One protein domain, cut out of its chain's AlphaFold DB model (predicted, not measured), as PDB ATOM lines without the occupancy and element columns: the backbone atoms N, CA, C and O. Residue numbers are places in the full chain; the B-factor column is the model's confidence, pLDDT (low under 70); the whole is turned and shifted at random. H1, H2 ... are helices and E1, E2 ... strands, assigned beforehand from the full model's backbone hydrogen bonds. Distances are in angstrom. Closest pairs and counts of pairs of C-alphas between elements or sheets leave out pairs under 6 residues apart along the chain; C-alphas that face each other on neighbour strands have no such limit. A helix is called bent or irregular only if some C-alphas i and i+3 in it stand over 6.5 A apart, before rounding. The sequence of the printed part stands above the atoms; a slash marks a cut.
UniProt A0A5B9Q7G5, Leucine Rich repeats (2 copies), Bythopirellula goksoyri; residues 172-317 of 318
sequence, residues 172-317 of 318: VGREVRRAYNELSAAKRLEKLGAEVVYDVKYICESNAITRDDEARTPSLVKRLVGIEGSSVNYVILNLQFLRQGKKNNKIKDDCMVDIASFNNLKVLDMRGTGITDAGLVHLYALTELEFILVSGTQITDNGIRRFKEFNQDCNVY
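AT A GLANCE: This is residues 172 to 317 of the 318 residues of the protein "Leucine Rich repeats (2 copies)" of Bythopirellula goksoyri (UniProt A0A5B9Q7G5). A short solenoid wound in right-handed turns: E4, E5, E6 and E7 stand side by side along one side, H4, H5 and H6 in a row along the other, and the long helix H1 with strand E1 closes one end. A hairpin, E2 and E3, lies over the sheet face opposite H1; H2 and the first residues of H1 reach out at one end of the longest axis. The 146 printed residues hold six named helices and seven named strands, in the order H1 E1 E2 E3 H2 E4 H3 H4 E5 H5 E6 H6 E7, with a mixed sheet E1 E4 E5 E6 E7; the class is mixed. The whole is compact, with a radius of gyration of the C-alphas of 15.3 A and spans of 46 by 32 by 30 A.

IN THESE COORDINATES: H1, residues 172 to 191, begins at C-alpha (44.044, 159.815, 45.369) and is 28.9 A long. E1 is 195 to 198, E2 200 to 203, E3 208 to 211, H2 219 to 225. E4, 232 to 236, is 11.0 A long. H3 is 239 to 244, H4 253 to 259, E5 267 to 269. H5, 277 to 285, 15.3 A, is only just irregular: C-alphas 282 and 285 are 6.9 A apart. E6 is 291 to 293, H6 301 to 310, 14.8 A, and E7 315 to 317, ending at C-alpha (40.074, 152.184, 9.378).

HOW THE PARTS SIT: H1 is on one face of the sheet, two layers, and runs along E1. E1 and E4 are antiparallel, with N 195 and O 236 2.8 A apart. E4, E5, E6 and E7 are parallel neighbours in turn: N 269 and O 235 are 2.9 A apart, N 268 and O 291 2.9 A, N 317 and O 292 2.8 A. They form three strand-helix-strand units, parallel neighbours joined through helices, with right-handed crossovers: E4, H3 H4, E5; E5, H5, E6; E6, H6, E7. H1, with residues 182 to 189 alone, touches H4, closest C-alphas Ala 185 and Asp 258, 5.0 A. H4 touches H5 at a shallow tilt of 15 degrees, closest C-alphas Asp 253 and Gly 279, 4.4 A. H5 touches H6 at 14 degrees, also shallow, closest C-alphas Asp 277 and Gly 303, 4.9 A. In the hairpin of E2 and E3, N 201 and O 210 are 2.8 A apart. H2 is close to but not clearly touching H1, C-alphas Val 176 and Val 225 7.7 A apart. Every O i to N i+4 pair is within hydrogen-bond range in H1, H2 and H3; in H4 1 of 3, with 3 of 4 O i to N i+3 pairs, in H5 0 of 5, with 5 of 6, and in H6 5 of 6.

THE WHOLE: The C-alphas farthest apart, Arg 223 and Asn 302, are 47.2 A apart. The printed part has no cut and no long link. Mean pLDDT of the printed part is 78.7; residues 199 to 232 are under 70.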
ATOM      1  N   VAL A 172      43.879 158.461  45.919       78.75
ATOM      2  CA  VAL A 172      44.044 159.815  45.369       78.75
ATOM      3  C   VAL A 172      45.445 159.994  44.781       78.75
ATOM      4  O   VAL A 172      45.591 160.512  43.680       78.75
ATOM      5  N   GLY A 173      46.486 159.511  45.463       75.44
ATOM      6  CA  GLY A 173      47.864 159.585  44.981       75.44
ATOM      7  C   GLY A 173      48.099 158.828  43.671       75.44
ATOM      8  O   GLY A 173      48.885 159.287  42.839       75.44
ATOM      9  N   ARG A 174      47.409 157.698  43.454       78.94
ATOM     10  CA  ARG A 174      47.436 156.977  42.173       78.94
ATOM     11  C   ARG A 174      46.773 157.786  41.065       78.94
ATOM     12  O   ARG A 174      47.389 157.943  40.015       78.94
ATOM     13  N   GLU A 175      45.592 158.344  41.315       74.12
ATOM     14  CA  GLU A 175      44.879 159.155  40.320       74.12
ATOM     15  C   GLU A 175      45.655 160.419  39.934       74.12
ATOM     16  O   GLU A 175      45.832 160.710  38.753       74.12
ATOM     17  N   VAL A 176      46.236 161.122  40.909       74.12
ATOM     18  CA  VAL A 176      47.069 162.306  40.639       74.12
ATOM     19  C   VAL A 176      48.296 161.944  39.800       74.12
ATOM     20  O   VAL A 176      48.670 162.682  38.888       74.12
ATOM     21  N   ARG A 177      48.937 160.805  40.088       79.56
ATOM     22  CA  ARG A 177      50.106 160.350  39.324       79.56
ATOM     23  C   ARG A 177      49.739 159.980  37.888       79.56
ATOM     24  O   ARG A 177      50.498 160.320  36.985       79.56
ATOM     25  N   ARG A 178      48.596 159.319  37.685       76.62
ATOM     26  CA  ARG A 178      48.061 158.996  36.354       76.62
ATOM     27  C   ARG A 178      47.840 160.268  35.541       76.62
ATOM     28  O   ARG A 178      48.487 160.433  34.512       76.62
ATOM     29  N   ALA A 179      47.071 161.212  36.081       70.75
ATOM     30  CA  ALA A 179      46.780 162.478  35.411       70.75
ATOM     31  C   ALA A 179      48.054 163.279  35.078       70.75
ATOM     32  O   ALA A 179      48.172 163.873  34.008       70.75
ATOM     33  N   TYR A 180      49.053 163.272  35.969       74.81
ATOM     34  CA  TYR A 180      50.328 163.938  35.702       74.81
ATOM     35  C   TYR A 180      51.114 163.283  34.557       74.81
ATOM     36  O   TYR A 180      51.683 163.986  33.717       74.81
ATOM     37  N   ASN A 181      51.154 161.949  34.519       81.69
ATOM     38  CA  ASN A 181      51.845 161.209  33.466       81.69
ATOM     39  C   ASN A 181      51.203 161.483  32.102       81.69
ATOM     40  O   ASN A 181      51.926 161.854  31.175       81.69
ATOM     41  N   GLU A 182      49.873 161.403  32.021       81.12
ATOM     42  CA  GLU A 182      49.094 161.692  30.812       81.12
ATOM     43  C   GLU A 182      49.320 163.134  30.337       81.12
ATOM     44  O   GLU A 182      49.688 163.359  29.186       81.12
ATOM     45  N   LEU A 183      49.248 164.125  31.233       80.06
ATOM     46  CA  LEU A 183      49.521 165.524  30.882       80.06
ATOM     47  C   LEU A 183      50.950 165.727  30.354       80.06
ATOM     48  O   LEU A 183      51.191 166.525  29.445       80.06
ATOM     49  N   SER A 184      51.929 165.036  30.943       84.00
ATOM     50  CA  SER A 184      53.321 165.127  30.501       84.00
ATOM     51  C   SER A 184      53.517 164.527  29.105       84.00
ATOM     52  O   SER A 184      54.273 165.094  28.314       84.00
ATOM     53  N   ALA A 185      52.836 163.417  28.809       86.12
ATOM     54  CA  ALA A 185      52.839 162.751  27.512       86.12
ATOM     55  C   ALA A 185      52.133 163.612  26.461       86.12
ATOM     56  O   ALA A 185      52.707 163.883  25.408       86.12
ATOM     57  N   ALA A 186      50.962 164.163  26.790       84.38
ATOM     58  CA  ALA A 186      50.221 165.068  25.919       84.38
ATOM     59  C   ALA A 186      51.074 166.272  25.498       84.38
ATOM     60  O   ALA A 186      51.228 166.544  24.312       84.38
ATOM     61  N   LYS A 187      51.767 166.914  26.447       84.75
ATOM     62  CA  LYS A 187      52.689 168.024  26.146       84.75
ATOM     63  C   LYS A 187      53.866 167.624  25.253       84.75
ATOM     64  O   LYS A 187      54.398 168.471  24.533       84.75
ATOM     65  N   ARG A 188      54.346 166.376  25.326       88.38
ATOM     66  CA  ARG A 188      55.400 165.877  24.423       88.38
ATOM     67  C   ARG A 188      54.855 165.691  23.010       88.38
ATOM     68  O   ARG A 188      55.507 166.125  22.064       88.38
ATOM     69  N   LEU A 189      53.649 165.149  22.883       87.81
ATOM     70  CA  LEU A 189      52.956 164.990  21.606       87.81
ATOM     71  C   LEU A 189      52.619 166.345  20.962       87.81
ATOM     72  O   LEU A 189      52.900 166.550  19.782       87.81
ATOM     73  N   GLU A 190      52.141 167.317  21.740       85.12
ATOM     74  CA  GLU A 190      51.869 168.683  21.267       85.12
ATOM     75  C   GLU A 190      53.113 169.358  20.677       85.12
ATOM     76  O   GLU A 190      53.048 170.008  19.633       85.12
ATOM     77  N   LYS A 191      54.291 169.145  21.282       87.31
ATOM     78  CA  LYS A 191      55.566 169.647  20.736       87.31
ATOM     79  C   LYS A 191      55.928 169.030  19.384       87.31
ATOM     80  O   LYS A 191      56.647 169.660  18.609       87.31
ATOM     81  N   LEU A 192      55.455 167.817  19.099       85.75
ATOM     82  CA  LEU A 192      55.624 167.149  17.803       85.75
ATOM     83  C   LEU A 192      54.580 167.605  16.766       85.75
ATOM     84  O   LEU A 192      54.697 167.253  15.588       85.75
ATOM     85  N   GLY A 193      53.611 168.429  17.180       81.31
ATOM     86  CA  GLY A 193      52.520 168.932  16.349       81.31
ATOM     87  C   GLY A 193      51.271 168.048  16.352       81.31
ATOM     88  O   GLY A 193      50.442 168.201  15.455       81.31
ATOM     89  N   ALA A 194      51.151 167.132  17.318       84.50
ATOM     90  CA  ALA A 194      49.921 166.387  17.563       84.50
ATOM     91  C   ALA A 194      48.919 167.237  18.359       84.50
ATOM     92  O   ALA A 194      49.307 168.115  19.127       84.50
ATOM     93  N   GLU A 195      47.632 166.961  18.193       81.62
ATOM     94  CA  GLU A 195      46.553 167.547  18.982       81.62
ATOM     95  C   GLU A 195      45.936 166.470  19.868       81.62
ATOM     96  O   GLU A 195      45.545 165.398  19.405       81.62
ATOM     97  N   VAL A 196      45.883 166.758  21.164       80.25
ATOM     98  CA  VAL A 196      45.271 165.888  22.163       80.25
ATOM     99  C   VAL A 196      43.932 166.497  22.531       80.25
ATOM    100  O   VAL A 196      43.868 167.656  22.939       80.25
ATOM    101  N   VAL A 197      42.862 165.724  22.360       72.75
ATOM    102  CA  VAL A 197      41.501 166.186  22.613       72.75
ATOM    103  C   VAL A 197      40.914 165.418  23.790       72.75
ATOM    104  O   VAL A 197      40.932 164.189  23.862       72.75
ATOM    105  N   TYR A 198      40.387 166.188  24.728       70.31
ATOM    106  CA  TYR A 198      39.824 165.712  25.979       70.31
ATOM    107  C   TYR A 198      38.299 165.608  25.871       70.31
ATOM    108  O   TYR A 198      37.683 166.457  25.225       70.31
ATOM    109  N   ASP A 199      37.706 164.603  26.520       62.47
ATOM    110  CA  ASP A 199      36.251 164.464  26.696       62.47
ATOM    111  C   ASP A 199      35.447 164.527  25.377       62.47
ATOM    112  O   ASP A 199      34.579 165.381  25.177       62.47
ATOM    113  N   VAL A 200      35.750 163.622  24.439       61.88
ATOM    114  CA  VAL A 200      35.081 163.542  23.128       61.88
ATOM    115  C   VAL A 200      34.528 162.149  22.855       61.88
ATOM    116  O   VAL A 200      35.217 161.149  23.049       61.88
ATOM    117  N   LYS A 201      33.321 162.115  22.286       56.62
ATOM    118  CA  LYS A 201      32.700 160.973  21.619       56.62
ATOM    119  C   LYS A 201      32.781 161.167  20.099       56.62
ATOM    120  O   LYS A 201      32.207 162.115  19.550       56.62
ATOM    121  N   TYR A 202      33.534 160.303  19.422       57.22
ATOM    122  CA  TYR A 202      33.701 160.330  17.965       57.22
ATOM    123  C   TYR A 202      32.593 159.516  17.290       57.22
ATOM    124  O   TYR A 202      32.376 158.359  17.641       57.22
ATOM    125  N   ILE A 203      31.886 160.115  16.329       56.09
ATOM    126  CA  ILE A 203      30.829 159.455  15.555       56.09
ATOM    127  C   ILE A 203      31.330 159.276  14.118       56.09
ATOM    128  O   ILE A 203      31.397 160.236  13.346       56.09
ATOM    129  N   CYS A 204      31.676 158.039  13.749       51.75
ATOM    130  CA  CYS A 204      32.221 157.700  12.428       51.75
ATOM    131  C   CYS A 204      31.255 158.017  11.272       51.75
ATOM    132  O   CYS A 204      31.702 158.424  10.205       51.75
ATOM    133  N   GLU A 205      29.942 157.875  11.478       53.75
ATOM    134  CA  GLU A 205      28.927 158.062  10.424       53.75
ATOM    135  C   GLU A 205      28.823 159.507   9.922       53.75
ATOM    136  O   GLU A 205      28.461 159.744   8.773       53.75
ATOM    137  N   SER A 206      29.167 160.480  10.762       53.41
ATOM    138  CA  SER A 206      29.093 161.907  10.437       53.41
ATOM    139  C   SER A 206      30.459 162.587  10.409       53.41
ATOM    140  O   SER A 206      30.538 163.784  10.129       53.41
ATOM    141  N   ASN A 207      31.538 161.848  10.701       55.47
ATOM    142  CA  ASN A 207      32.864 162.417  10.946       55.47
ATOM    143  C   ASN A 207      32.829 163.524  12.028       55.47
ATOM    144  O   ASN A 207      33.645 164.448  12.014       55.47
ATOM    145  N   ALA A 208      31.856 163.456  12.946       50.75
ATOM    146  CA  ALA A 208      31.613 164.485  13.945       50.75
ATOM    147  C   ALA A 208      32.245 164.108  15.290       50.75
ATOM    148  O   ALA A 208      32.075 163.009  15.817       50.75
ATOM    149  N   ILE A 209      32.965 165.072  15.853       58.44
ATOM    150  CA  ILE A 209      33.522 165.064  17.204       58.44
ATOM    151  C   ILE A 209      32.460 165.713  18.096       58.44
ATOM    152  O   ILE A 209      32.223 166.916  17.993       58.44
ATOM    153  N   THR A 210      31.792 164.930  18.940       56.47
ATOM    154  CA  THR A 210      30.835 165.453  19.932       56.47
ATOM    155  C   THR A 210      31.489 165.484  21.306       56.47
ATOM    156  O   THR A 210      32.263 164.587  21.628       56.47
ATOM    157  N   ARG A 211      31.241 166.521  22.115       54.78
ATOM    158  CA  ARG A 211      31.731 166.540  23.501       54.78
ATOM    159  C   ARG A 211      31.032 165.440  24.289       54.78
ATOM    160  O   ARG A 211      29.812 165.316  24.215       54.78
ATOM    161  N   ASP A 212      31.816 164.644  25.002       56.44
ATOM    162  CA  ASP A 212      31.304 163.629  25.908       56.44
ATOM    163  C   ASP A 212      31.016 164.292  27.262       56.44
ATOM    164  O   ASP A 212      31.907 164.493  28.086       56.44
ATOM    165  N   ASP A 213      29.763 164.699  27.473       51.62
ATOM    166  CA  ASP A 213      29.323 165.376  28.702       51.62
ATOM    167  C   ASP A 213      29.321 164.445  29.941       51.62
ATOM    168  O   ASP A 213      29.022 164.889  31.060       51.62
ATOM    169  N   GLU A 214      29.652 163.160  29.761       47.75
ATOM    170  CA  GLU A 214      29.566 162.094  30.765       47.75
ATOM    171  C   GLU A 214      30.842 161.956  31.629       47.75
ATOM    172  O   GLU A 214      30.780 161.461  32.758       47.75
ATOM    173  N   ALA A 215      31.987 162.497  31.189       49.19
ATOM    174  CA  ALA A 215      33.264 162.449  31.914       49.19
ATOM    175  C   ALA A 215      33.368 163.518  33.025       49.19
ATOM    176  O   ALA A 215      34.245 164.382  33.042       49.19
ATOM    177  N   ARG A 216      32.457 163.499  34.005       51.38
ATOM    178  CA  ARG A 216      32.535 164.417  35.154       51.38
ATOM    179  C   ARG A 216      33.489 163.879  36.213       51.38
ATOM    180  O   ARG A 216      33.072 163.158  37.119       51.38
ATOM    181  N   THR A 217      34.752 164.316  36.193       49.03
ATOM    182  CA  THR A 217      35.573 164.280  37.413       49.03
ATOM    183  C   THR A 217      34.772 164.955  38.540       49.03
ATOM    184  O   THR A 217      34.294 166.081  38.342       49.03
ATOM    185  N   PRO A 218      34.594 164.332  39.720       51.06
ATOM    186  CA  PRO A 218      33.846 164.943  40.812       51.06
ATOM    187  C   PRO A 218      34.378 166.350  41.117       51.06
ATOM    188  O   PRO A 218      35.582 166.553  41.283       51.06
ATOM    189  N   SER A 219      33.484 167.339  41.201       54.28
ATOM    190  CA  SER A 219      33.816 168.773  41.309       54.28
ATOM    191  C   SER A 219      34.731 169.129  42.491       54.28
ATOM    192  O   SER A 219      35.467 170.118  42.443       54.28
ATOM    193  N   LEU A 220      34.726 168.299  43.537       50.50
ATOM    194  CA  LEU A 220      35.641 168.393  44.672       50.50
ATOM    195  C   LEU A 220      37.090 168.080  44.286       50.50
ATOM    196  O   LEU A 220      37.982 168.831  44.668       50.50
ATOM    197  N   VAL A 221      37.328 167.039  43.483       50.84
ATOM    198  CA  VAL A 221      38.669 166.680  42.990       50.84
ATOM    199  C   VAL A 221      39.197 167.777  42.060       50.84
ATOM    200  O   VAL A 221      40.347 168.191  42.200       50.84
ATOM    201  N   LYS A 222      38.325 168.349  41.214       60.78
ATOM    202  CA  LYS A 222      38.630 169.516  40.364       60.78
ATOM    203  C   LYS A 222      39.136 170.715  41.178       60.78
ATOM    204  O   LYS A 222      40.131 171.330  40.807       60.78
ATOM    205  N   ARG A 223      38.472 171.045  42.297       53.47
ATOM    206  CA  ARG A 223      38.875 172.162  43.179       53.47
ATOM    207  C   ARG A 223      40.121 171.870  44.016       53.47
ATOM    208  O   ARG A 223      40.857 172.802  44.314       53.47
ATOM    209  N   LEU A 224      40.333 170.617  44.419       48.44
ATOM    210  CA  LEU A 224      41.438 170.222  45.300       48.44
ATOM    211  C   LEU A 224      42.762 170.020  44.561       48.44
ATOM    212  O   LEU A 224      43.810 170.356  45.104       48.44
ATOM    213  N   VAL A 225      42.722 169.460  43.350       56.97
ATOM    214  CA  VAL A 225      43.929 169.057  42.614       56.97
ATOM    215  C   VAL A 225      44.285 170.065  41.515       56.97
ATOM    216  O   VAL A 225      45.447 170.162  41.136       56.97
ATOM    217  N   GLY A 226      43.321 170.851  41.014       49.91
ATOM    218  CA  GLY A 226      43.555 171.844  39.953       49.91
ATOM    219  C   GLY A 226      43.964 171.244  38.602       49.91
ATOM    220  O   GLY A 226      44.291 171.983  37.679       49.91
ATOM    221  N   ILE A 227      43.950 169.915  38.487       52.62
ATOM    222  CA  ILE A 227      44.167 169.172  37.250       52.62
ATOM    223  C   ILE A 227      42.773 168.808  36.746       52.62
ATOM    224  O   ILE A 227      41.991 168.199  37.482       52.62
ATOM    225  N   GLU A 228      42.432 169.234  35.530       52.84
ATOM    226  CA  GLU A 228      41.253 168.723  34.835       52.84
ATOM    227  C   GLU A 228      41.429 167.208  34.731       52.84
ATOM    228  O   GLU A 228      42.359 166.731  34.089       52.84
ATOM    229  N   GLY A 229      40.597 166.441  35.436       49.16
ATOM    230  CA  GLY A 229      40.578 164.980  35.343       49.16
ATOM    231  C   GLY A 229      39.908 164.522  34.052       49.16
ATOM    232  O   GLY A 229      39.123 163.575  34.078       49.16
ATOM    233  N   SER A 230      40.165 165.243  32.966       55.59
ATOM    234  CA  SER A 230      39.703 164.893  31.645       55.59
ATOM    235  C   SER A 230      40.588 163.765  31.153       55.59
ATOM    236  O   SER A 230      41.779 163.947  30.897       55.59
ATOM    237  N   SER A 231      40.012 162.572  31.110       64.81
ATOM    238  CA  SER A 231      40.694 161.419  30.545       64.81
ATOM    239  C   SER A 231      40.930 161.683  29.061       64.81
ATOM    240  O   SER A 231      40.048 162.169  28.348       64.81
ATOM    241  N   VAL A 232      42.153 161.429  28.601       65.69
ATOM    242  CA  VAL A 232      42.487 161.577  27.186       65.69
ATOM    243  C   VAL A 232      41.786 160.463  26.417       65.69
ATOM    244  O   VAL A 232      42.243 159.324  26.418       65.69
ATOM    245  N   ASN A 233      40.681 160.805  25.759       73.94
ATOM    246  CA  ASN A 233      39.863 159.837  25.029       73.94
ATOM    247  C   ASN A 233      40.142 159.866  23.519       73.94
ATOM    248  O   ASN A 233      39.883 158.872  22.839       73.94
ATOM    249  N   TYR A 234      40.689 160.970  22.989       78.38
ATOM    250  CA  TYR A 234      40.975 161.121  21.565       78.38
ATOM    251  C   TYR A 234      42.321 161.808  21.298       78.38
ATOM    252  O   TYR A 234      42.585 162.912  21.773       78.38
ATOM    253  N   VAL A 235      43.171 161.171  20.492       83.56
ATOM    254  CA  VAL A 235      44.481 161.715  20.098       83.56
ATOM    255  C   VAL A 235      44.583 161.786  18.581       83.56
ATOM    256  O   VAL A 235      44.411 160.778  17.895       83.56
ATOM    257  N   ILE A 236      44.923 162.969  18.061       84.00
ATOM    258  CA  ILE A 236      45.207 163.205  16.645       84.00
ATOM    259  C   ILE A 236      46.692 163.489  16.476       84.00
ATOM    260  O   ILE A 236      47.188 164.556  16.835       84.00
ATOM    261  N   LEU A 237      47.422 162.566  15.859       84.62
ATOM    262  CA  LEU A 237      48.860 162.736  15.681       84.62
ATOM    263  C   LEU A 237      49.205 163.733  14.574       84.62
ATOM    264  O   LEU A 237      50.184 164.463  14.690       84.62
ATOM    265  N   ASN A 238      48.415 163.806  13.502       83.00
ATOM    266  CA  ASN A 238      48.723 164.690  12.381       83.00
ATOM    267  C   ASN A 238      47.492 165.426  11.841       83.00
ATOM    268  O   ASN A 238      46.854 165.018  10.871       83.00
ATOM    269  N   LEU A 239      47.239 166.609  12.396       78.69
ATOM    270  CA  LEU A 239      46.197 167.510  11.903       78.69
ATOM    271  C   LEU A 239      46.422 168.010  10.476       78.69
ATOM    272  O   LEU A 239      45.464 168.315   9.762       78.69
ATOM    273  N   GLN A 240      47.680 168.135  10.049       79.88
ATOM    274  CA  GLN A 240      47.993 168.618   8.703       79.88
ATOM    275  C   GLN A 240      47.586 167.599   7.643       79.88
ATOM    276  O   GLN A 240      47.240 167.990   6.529       79.88
ATOM    277  N   PHE A 241      47.569 166.311   7.986       78.62
ATOM    278  CA  PHE A 241      47.020 165.292   7.106       78.62
ATOM    279  C   PHE A 241      45.512 165.473   6.912       78.62
ATOM    280  O   PHE A 241      45.041 165.423   5.782       78.62
ATOM    281  N   LEU A 242      44.769 165.787   7.974       75.44
ATOM    282  CA  LEU A 242      43.317 165.997   7.886       75.44
ATOM    283  C   LEU A 242      42.951 167.238   7.081       75.44
ATOM    284  O   LEU A 242      41.989 167.230   6.320       75.44
ATOM    285  N   ARG A 243      43.724 168.314   7.254       80.19
ATOM    286  CA  ARG A 243      43.451 169.599   6.602       80.19
ATOM    287  C   ARG A 243      43.984 169.673   5.174       80.19
ATOM    288  O   ARG A 243      43.372 170.321   4.337       80.19
ATOM    289  N   GLN A 244      45.157 169.094   4.918       80.94
ATOM    290  CA  GLN A 244      45.929 169.318   3.687       80.94
ATOM    291  C   GLN A 244      46.522 168.032   3.084       80.94
ATOM    292  O   GLN A 244      47.296 168.112   2.135       80.94
ATOM    293  N   GLY A 245      46.237 166.846   3.637       80.06
ATOM    294  CA  GLY A 245      46.795 165.573   3.158       80.06
ATOM    295  C   GLY A 245      48.311 165.433   3.343       80.06
ATOM    296  O   GLY A 245      48.931 164.530   2.777       80.06
ATOM    297  N   LYS A 246      48.947 166.321   4.118       83.50
ATOM    298  CA  LYS A 246      50.404 166.364   4.252       83.50
ATOM    299  C   LYS A 246      50.908 165.338   5.265       83.50
ATOM    300  O   LYS A 246      50.499 165.336   6.427       83.50
ATOM    301  N   LYS A 247      51.857 164.499   4.839       82.69
ATOM    302  CA  LYS A 247      52.526 163.539   5.726       82.69
ATOM    303  C   LYS A 247      53.480 164.238   6.695       82.69
ATOM    304  O   LYS A 247      54.240 165.123   6.296       82.69
ATOM    305  N   ASN A 248      53.464 163.808   7.954       81.12
ATOM    306  CA  ASN A 248      54.376 164.267   8.994       81.12
ATOM    307  C   ASN A 248      55.355 163.149   9.370       81.12
ATOM    308  O   ASN A 248      55.092 162.327  10.245       81.12
ATOM    309  N   ASN A 249      56.525 163.161   8.734       78.44
ATOM    310  CA  ASN A 249      57.576 162.169   8.977       78.44
ATOM    311  C   ASN A 249      58.333 162.380  10.302       78.44
ATOM    312  O   ASN A 249      59.241 161.606  10.606       78.44
ATOM    313  N   LYS A 250      58.011 163.432  11.073       86.06
ATOM    314  CA  LYS A 250      58.585 163.637  12.412       86.06
ATOM    315  C   LYS A 250      57.952 162.720  13.453       86.06
ATOM    316  O   LYS A 250      58.595 162.420  14.450       86.06
ATOM    317  N   ILE A 251      56.713 162.294  13.218       89.00
ATOM    318  CA  ILE A 251      55.980 161.396  14.106       89.00
ATOM    319  C   ILE A 251      56.242 159.970  13.635       89.00
ATOM    320  O   ILE A 251      55.862 159.595  12.523       89.00
ATOM    321  N   LYS A 252      56.950 159.217  14.474       90.56
ATOM    322  CA  LYS A 252      57.396 157.837  14.261       90.56
ATOM    323  C   LYS A 252      57.126 157.024  15.526       90.56
ATOM    324  O   LYS A 252      56.612 157.560  16.502       90.56
ATOM    325  N   ASP A 253      57.536 155.763  15.517       92.06
ATOM    326  CA  ASP A 253      57.296 154.804  16.599       92.06
ATOM    327  C   ASP A 253      57.765 155.285  17.991       92.06
ATOM    328  O   ASP A 253      57.181 154.890  18.995       92.06
ATOM    329  N   ASP A 254      58.729 156.210  18.071       90.56
ATOM    330  CA  ASP A 254      59.219 156.784  19.336       90.56
ATOM    331  C   ASP A 254      58.107 157.419  20.193       90.56
ATOM    332  O   ASP A 254      58.132 157.328  21.421       90.56
ATOM    333  N   CYS A 255      57.104 158.051  19.569       89.75
ATOM    334  CA  CYS A 255      56.014 158.691  20.309       89.75
ATOM    335  C   CYS A 255      54.952 157.697  20.804       89.75
ATOM    336  O   CYS A 255      54.078 158.075  21.583       89.75
ATOM    337  N   MET A 256      55.014 156.427  20.389       90.25
ATOM    338  CA  MET A 256      54.036 155.404  20.779       90.25
ATOM    339  C   MET A 256      54.118 155.060  22.267       90.25
ATOM    340  O   MET A 256      53.110 154.701  22.871       90.25
ATOM    341  N   VAL A 257      55.291 155.249  22.882       90.38
ATOM    342  CA  VAL A 257      55.482 155.110  24.334       90.38
ATOM    343  C   VAL A 257      54.645 156.134  25.103       90.38
ATOM    344  O   VAL A 257      54.083 155.816  26.149       90.38
ATOM    345  N   ASP A 258      54.523 157.353  24.573       90.25
ATOM    346  CA  ASP A 258      53.704 158.403  25.178       90.25
ATOM    347  C   ASP A 258      52.210 158.095  25.021       90.25
ATOM    348  O   ASP A 258      51.444 158.286  25.963       90.25
ATOM    349  N   ILE A 259      51.802 157.547  23.873       89.69
ATOM    350  CA  ILE A 259      50.404 157.172  23.603       89.69
ATOM    351  C   ILE A 259      49.951 156.015  24.500       89.69
ATOM    352  O   ILE A 259      48.840 156.040  25.021       89.69
ATOM    353  N   ALA A 260      50.832 155.046  24.756       89.50
ATOM    354  CA  ALA A 260      50.559 153.921  25.647       89.50
ATOM    355  C   ALA A 260      50.268 154.338  27.103       89.50
ATOM    356  O   ALA A 260      49.788 153.527  27.890       89.50
ATOM    357  N   SER A 261      50.555 155.589  27.485       87.19
ATOM    358  CA  SER A 261      50.235 156.100  28.822       87.19
ATOM    359  C   SER A 261      48.761 156.493  29.006       87.19
ATOM    360  O   SER A 261      48.326 156.635  30.149       87.19
ATOM    361  N   PHE A 262      47.991 156.622  27.919       87.25
ATOM    362  CA  PHE A 262      46.581 157.019  27.938       87.25
ATOM    363  C   PHE A 262      45.657 155.800  28.050       87.25
ATOM    364  O   PHE A 262      45.131 155.311  27.055       87.25
ATOM    365  N   ASN A 263      45.433 155.298  29.265       82.69
ATOM    366  CA  ASN A 263      44.688 154.040  29.468       82.69
ATOM    367  C   ASN A 263      43.211 154.107  29.038       82.69
ATOM    368  O   ASN A 263      42.624 153.077  28.734       82.69
ATOM    369  N   ASN A 264      42.632 155.310  29.006       79.44
ATOM    370  CA  ASN A 264      41.235 155.552  28.631       79.44
ATOM    371  C   ASN A 264      41.089 156.003  27.165       79.44
ATOM    372  O   ASN A 264      40.053 156.543  26.778       79.44
ATOM    373  N   LEU A 265      42.140 155.839  26.354       86.25
ATOM    374  CA  LEU A 265      42.123 156.244  24.957       86.25
ATOM    375  C   LEU A 265      41.124 155.387  24.179       86.25
ATOM    376  O   LEU A 265      41.297 154.177  24.080       86.25
ATOM    377  N   LYS A 266      40.119 156.030  23.582       85.81
ATOM    378  CA  LYS A 266      39.099 155.366  22.761       85.81
ATOM    379  C   LYS A 266      39.402 155.465  21.278       85.81
ATOM    380  O   LYS A 266      39.153 154.530  20.523       85.81
ATOM    381  N   VAL A 267      39.932 156.608  20.851       85.31
ATOM    382  CA  VAL A 267      40.144 156.910  19.436       85.31
ATOM    383  C   VAL A 267      41.574 157.385  19.221       85.31
ATOM    384  O   VAL A 267      42.041 158.319  19.878       85.31
ATOM    385  N   LEU A 268      42.263 156.773  18.261       90.69
ATOM    386  CA  LEU A 268      43.618 157.149  17.877       90.69
ATOM    387  C   LEU A 268      43.708 157.409  16.369       90.69
ATOM    388  O   LEU A 268      43.595 156.496  15.549       90.69
ATOM    389  N   ASP A 269      43.952 158.665  15.997       89.44
ATOM    390  CA  ASP A 269      44.168 159.067  14.608       89.44
ATOM    391  C   ASP A 269      45.663 159.205  14.303       89.44
ATOM    392  O   ASP A 269      46.329 160.159  14.718       89.44
ATOM    393  N   MET A 270      46.193 158.239  13.550       90.94
ATOM    394  CA  MET A 270      47.600 158.175  13.142       90.94
ATOM    395  C   MET A 270      47.798 158.512  11.667       90.94
ATOM    396  O   MET A 270      48.867 158.244  11.109       90.94
ATOM    397  N   ARG A 271      46.789 159.072  10.994       89.62
ATOM    398  CA  ARG A 271      46.835 159.210   9.542       89.62
ATOM    399  C   ARG A 271      47.987 160.100   9.072       89.62
ATOM    400  O   ARG A 271      48.293 161.139   9.650       89.62
ATOM    401  N   GLY A 272      48.658 159.683   8.001       88.38
ATOM    402  CA  GLY A 272      49.783 160.412   7.416       88.38
ATOM    403  C   GLY A 272      50.997 160.557   8.339       88.38
ATOM    404  O   GLY A 272      51.721 161.548   8.219       88.38
ATOM    405  N   THR A 273      51.208 159.626   9.269       92.12
ATOM    406  CA  THR A 273      52.407 159.561  10.122       92.12
ATOM    407  C   THR A 273      53.400 158.510   9.618       92.12
ATOM    408  O   THR A 273      53.085 157.691   8.756       92.12
ATOM    409  N   GLY A 274      54.624 158.537  10.146       90.81
ATOM    410  CA  GLY A 274      55.677 157.570   9.834       90.81
ATOM    411  C   GLY A 274      55.636 156.287  10.668       90.81
ATOM    412  O   GLY A 274      56.646 155.588  10.684       90.81
ATOM    413  N   ILE A 275      54.529 156.003  11.362       93.88
ATOM    414  CA  ILE A 275      54.380 154.851  12.266       93.88
ATOM    415  C   ILE A 275      54.362 153.535  11.479       93.88
ATOM    416  O   ILE A 275      53.799 153.464  10.379       93.88
ATOM    417  N   THR A 276      54.994 152.512  12.052       94.38
ATOM    418  CA  THR A 276      55.152 151.171  11.478       94.38
ATOM    419  C   THR A 276      54.498 150.096  12.353       94.38
ATOM    420  O   THR A 276      54.010 150.367  13.452       94.38
ATOM    421  N   ASP A 277      54.527 148.843  11.892       94.25
ATOM    422  CA  ASP A 277      54.063 147.684  12.665       94.25
ATOM    423  C   ASP A 277      54.767 147.542  14.025       94.25
ATOM    424  O   ASP A 277      54.175 147.019  14.969       94.25
ATOM    425  N   ALA A 278      56.014 148.016  14.148       92.88
ATOM    426  CA  ALA A 278      56.747 147.987  15.411       92.88
ATOM    427  C   ALA A 278      56.125 148.931  16.451       92.88
ATOM    428  O   ALA A 278      56.050 148.587  17.630       92.88
ATOM    429  N   GLY A 279      55.617 150.087  16.014       91.19
ATOM    430  CA  GLY A 279      54.942 151.051  16.880       91.19
ATOM    431  C   GLY A 279      53.624 150.529  17.460       91.19
ATOM    432  O   GLY A 279      53.286 150.857  18.598       91.19
ATOM    433  N   LEU A 280      52.905 149.669  16.726       92.19
ATOM    434  CA  LEU A 280      51.622 149.102  17.169       92.19
ATOM    435  C   LEU A 280      51.733 148.237  18.429       92.19
ATOM    436  O   LEU A 280      50.758 148.129  19.168       92.19
ATOM    437  N   VAL A 281      52.904 147.654  18.702       91.31
ATOM    438  CA  VAL A 281      53.131 146.797  19.879       91.31
ATOM    439  C   VAL A 281      52.867 147.552  21.186       91.31
ATOM    440  O   VAL A 281      52.379 146.975  22.156       91.31
ATOM    441  N   HIS A 282      53.119 148.861  21.209       90.56
ATOM    442  CA  HIS A 282      52.868 149.698  22.381       90.56
ATOM    443  C   HIS A 282      51.376 149.924  22.665       90.56
ATOM    444  O   HIS A 282      51.023 150.277  23.787       90.56
ATOM    445  N   LEU A 283      50.496 149.692  21.684       90.88
ATOM    446  CA  LEU A 283      49.052 149.875  21.838       90.88
ATOM    447  C   LEU A 283      48.342 148.637  22.401       90.88
ATOM    448  O   LEU A 283      47.163 148.725  22.722       90.88
ATOM    449  N   TYR A 284      49.022 147.495  22.550       89.94
ATOM    450  CA  TYR A 284      48.390 146.247  23.013       89.94
ATOM    451  C   TYR A 284      47.858 146.324  24.448       89.94
ATOM    452  O   TYR A 284      46.990 145.546  24.824       89.94
ATOM    453  N   ALA A 285      48.379 147.250  25.258       88.06
ATOM    454  CA  ALA A 285      47.906 147.473  26.622       88.06
ATOM    455  C   ALA A 285      46.656 148.374  26.696       88.06
ATOM    456  O   ALA A 285      46.072 148.505  27.767       88.06
ATOM    457  N   LEU A 286      46.262 149.010  25.586       90.31
ATOM    458  CA  LEU A 286      45.125 149.928  25.534       90.31
ATOM    459  C   LEU A 286      43.845 149.142  25.245       90.31
ATOM    460  O   LEU A 286      43.481 148.942  24.088       90.31
ATOM    461  N   THR A 287      43.188 148.674  26.304       85.81
ATOM    462  CA  THR A 287      41.992 147.820  26.216       85.81
ATOM    463  C   THR A 287      40.712 148.590  25.900       85.81
ATOM    464  O   THR A 287      39.775 148.010  25.369       85.81
ATOM    465  N   GLU A 288      40.673 149.891  26.194       85.69
ATOM    466  CA  GLU A 288      39.514 150.768  25.948       85.69
ATOM    467  C   GLU A 288      39.485 151.331  24.515       85.69
ATOM    468  O   GLU A 288      38.684 152.208  24.190       85.69
ATOM    469  N   LEU A 289      40.390 150.865  23.650       88.56
ATOM    470  CA  LEU A 289      40.600 151.437  22.332       88.56
ATOM    471  C   LEU A 289      39.553 150.920  21.339       88.56
ATOM    472  O   LEU A 289      39.637 149.806  20.828       88.56
ATOM    473  N   GLU A 290      38.583 151.762  21.018       87.69
ATOM    474  CA  GLU A 290      37.476 151.435  20.118       87.69
ATOM    475  C   GLU A 290      37.862 151.624  18.639       87.69
ATOM    476  O   GLU A 290      37.418 150.862  17.777       87.69
ATOM    477  N   PHE A 291      38.707 152.618  18.325       85.88
ATOM    478  CA  PHE A 291      38.954 153.049  16.946       85.88
ATOM    479  C   PHE A 291      40.404 153.459  16.660       85.88
ATOM    480  O   PHE A 291      40.989 154.279  17.372       85.88
ATOM    481  N   ILE A 292      40.948 152.984  15.531       91.12
ATOM    482  CA  ILE A 292      42.228 153.451  14.978       91.12
ATOM    483  C   ILE A 292      42.085 153.836  13.509       91.12
ATOM    484  O   ILE A 292      41.608 153.050  12.691       91.12
ATOM    485  N   LEU A 293      42.596 155.015  13.151       89.00
ATOM    486  CA  LEU A 293      42.730 155.470  11.766       89.00
ATOM    487  C   LEU A 293      44.205 155.392  11.331       89.00
ATOM    488  O   LEU A 293      45.053 156.104  11.871       89.00
ATOM    489  N   VAL A 294      44.519 154.543  10.344       91.31
ATOM    490  CA  VAL A 294      45.902 154.245   9.902       91.31
ATOM    491  C   VAL A 294      46.214 154.665   8.458       91.31
ATOM    492  O   VAL A 294      47.273 154.324   7.923       91.31
ATOM    493  N   SER A 295      45.333 155.422   7.800       88.88
ATOM    494  CA  SER A 295      45.516 155.888   6.416       88.88
ATOM    495  C   SER A 295      46.864 156.583   6.201       88.88
ATOM    496  O   SER A 295      47.223 157.513   6.919       88.88
ATOM    497  N   GLY A 296      47.620 156.185   5.177       86.50
ATOM    498  CA  GLY A 296      48.880 156.850   4.824       86.50
ATOM    499  C   GLY A 296      50.053 156.621   5.790       86.50
ATOM    500  O   GLY A 296      51.039 157.354   5.680       86.50
ATOM    501  N   THR A 297      49.952 155.632   6.687       92.56
ATOM    502  CA  THR A 297      51.048 155.117   7.534       92.56
ATOM    503  C   THR A 297      51.842 154.000   6.837       92.56
ATOM    504  O   THR A 297      51.558 153.656   5.687       92.56
ATOM    505  N   GLN A 298      52.850 153.439   7.516       93.06
ATOM    506  CA  GLN A 298      53.634 152.281   7.056       93.06
ATOM    507  C   GLN A 298      53.192 150.969   7.730       93.06
ATOM    508  O   GLN A 298      53.952 150.004   7.770       93.06
ATOM    509  N   ILE A 299      51.975 150.938   8.272       94.19
ATOM    510  CA  ILE A 299      51.392 149.748   8.889       94.19
ATOM    511  C   ILE A 299      50.935 148.774   7.795       94.19
ATOM    512  O   ILE A 299      50.225 149.151   6.852       94.19
ATOM    513  N   THR A 300      51.340 147.513   7.925       94.38
ATOM    514  CA  THR A 300      50.975 146.429   7.011       94.38
ATOM    515  C   THR A 300      49.724 145.692   7.486       94.38
ATOM    516  O   THR A 300      49.352 145.730   8.659       94.38
ATOM    517  N   ASP A 301      49.089 144.948   6.580       92.81
ATOM    518  CA  ASP A 301      47.912 144.135   6.915       92.81
ATOM    519  C   ASP A 301      48.248 143.046   7.953       92.81
ATOM    520  O   ASP A 301      47.416 142.694   8.790       92.81
ATOM    521  N   ASN A 302      49.499 142.566   7.962       93.38
ATOM    522  CA  ASN A 302      50.000 141.648   8.985       93.38
ATOM    523  C   ASN A 302      50.098 142.323  10.361       93.38
ATOM    524  O   ASN A 302      49.748 141.703  11.366       93.38
ATOM    525  N   GLY A 303      50.546 143.581  10.412       91.94
ATOM    526  CA  GLY A 303      50.571 144.379  11.639       91.94
ATOM    527  C   GLY A 303      49.173 144.589  12.218       91.94
ATOM    528  O   GLY A 303      48.958 144.356  13.407       91.94
ATOM    529  N   ILE A 304      48.198 144.926  11.364       92.25
ATOM    530  CA  ILE A 304      46.787 145.087  11.755       92.25
ATOM    531  C   ILE A 304      46.212 143.775  12.290       92.25
ATOM    532  O   ILE A 304      45.550 143.770  13.325       92.25
ATOM    533  N   ARG A 305      46.475 142.655  11.608       91.75
ATOM    534  CA  ARG A 305      46.013 141.337  12.053       91.75
ATOM    535  C   ARG A 305      46.548 140.998  13.444       91.75
ATOM    536  O   ARG A 305      45.759 140.623  14.302       91.75
ATOM    537  N   ARG A 306      47.852 141.186  13.684       92.69
ATOM    538  CA  ARG A 306      48.454 140.981  15.014       92.69
ATOM    539  C   ARG A 306      47.855 141.907  16.063       92.69
ATOM    540  O   ARG A 306      47.565 141.463  17.162       92.69
ATOM    541  N   PHE A 307      47.639 143.179  15.736       91.25
ATOM    542  CA  PHE A 307      46.997 144.112  16.660       91.25
ATOM    543  C   PHE A 307      45.581 143.652  17.049       91.25
ATOM    544  O   PHE A 307      45.248 143.648  18.232       91.25
ATOM    545  N   LYS A 308      44.785 143.172  16.087       90.44
ATOM    546  CA  LYS A 308      43.446 142.624  16.350       90.44
ATOM    547  C   LYS A 308      43.436 141.335  17.176       90.44
ATOM    548  O   LYS A 308      42.418 141.036  17.785       90.44
ATOM    549  N   GLU A 309      44.532 140.577  17.223       90.38
ATOM    550  CA  GLU A 309      44.632 139.411  18.116       90.38
ATOM    551  C   GLU A 309      44.609 139.834  19.596       90.38
ATOM    552  O   GLU A 309      44.030 139.122  20.416       90.38
ATOM    553  N   PHE A 310      45.176 141.003  19.922       88.69
ATOM    554  CA  PHE A 310      45.176 141.570  21.277       88.69
ATOM    555  C   PHE A 310      43.953 142.454  21.554       88.69
ATOM    556  O   PHE A 310      43.408 142.394  22.650       88.69
ATOM    557  N   ASN A 311      43.496 143.220  20.557       88.19
ATOM    558  CA  ASN A 311      42.347 144.125  20.656       88.19
ATOM    559  C   ASN A 311      41.275 143.755  19.620       88.19
ATOM    560  O   ASN A 311      41.198 144.344  18.539       88.19
ATOM    561  N   GLN A 312      40.453 142.758  19.956       84.69
ATOM    562  CA  GLN A 312      39.463 142.174  19.038       84.69
ATOM    563  C   GLN A 312      38.310 143.130  18.710       84.69
ATOM    564  O   GLN A 312      37.852 143.163  17.568       84.69
ATOM    565  N   ASP A 313      37.895 143.938  19.685       85.19
ATOM    566  CA  ASP A 313      36.763 144.865  19.558       85.19
ATOM    567  C   ASP A 313      37.139 146.183  18.859       85.19
ATOM    568  O   ASP A 313      36.276 146.991  18.517       85.19
ATOM    569  N   CYS A 314      38.433 146.400  18.604       86.50
ATOM    570  CA  CYS A 314      38.922 147.628  18.004       86.50
ATOM    571  C   CYS A 314      38.702 147.658  16.483       86.50
ATOM    572  O   CYS A 314      39.158 146.791  15.720       86.50
ATOM    573  N   ASN A 315      38.053 148.720  16.012       88.94
ATOM    574  CA  ASN A 315      37.824 148.978  14.599       88.94
ATOM    575  C   ASN A 315      39.010 149.729  13.981       88.94
ATOM    576  O   ASN A 315      39.363 150.834  14.391       88.94
ATOM    577  N   VAL A 316      39.610 149.135  12.947       90.19
ATOM    578  CA  VAL A 316      40.751 149.711  12.222       90.19
ATOM    579  C   VAL A 316      40.288 150.207  10.859       90.19
ATOM    580  O   VAL A 316      39.824 149.418  10.035       90.19
ATOM    581  N   TYR A 317      40.448 151.506  10.615       86.31
ATOM    582  CA  TYR A 317      40.074 152.184   9.378       86.31
ATOM    583  C   TYR A 317      41.313 152.606   8.587       86.31
ATOM    584  O   TYR A 317      42.268 153.162   9.141       86.31
TER     585      TYR A 317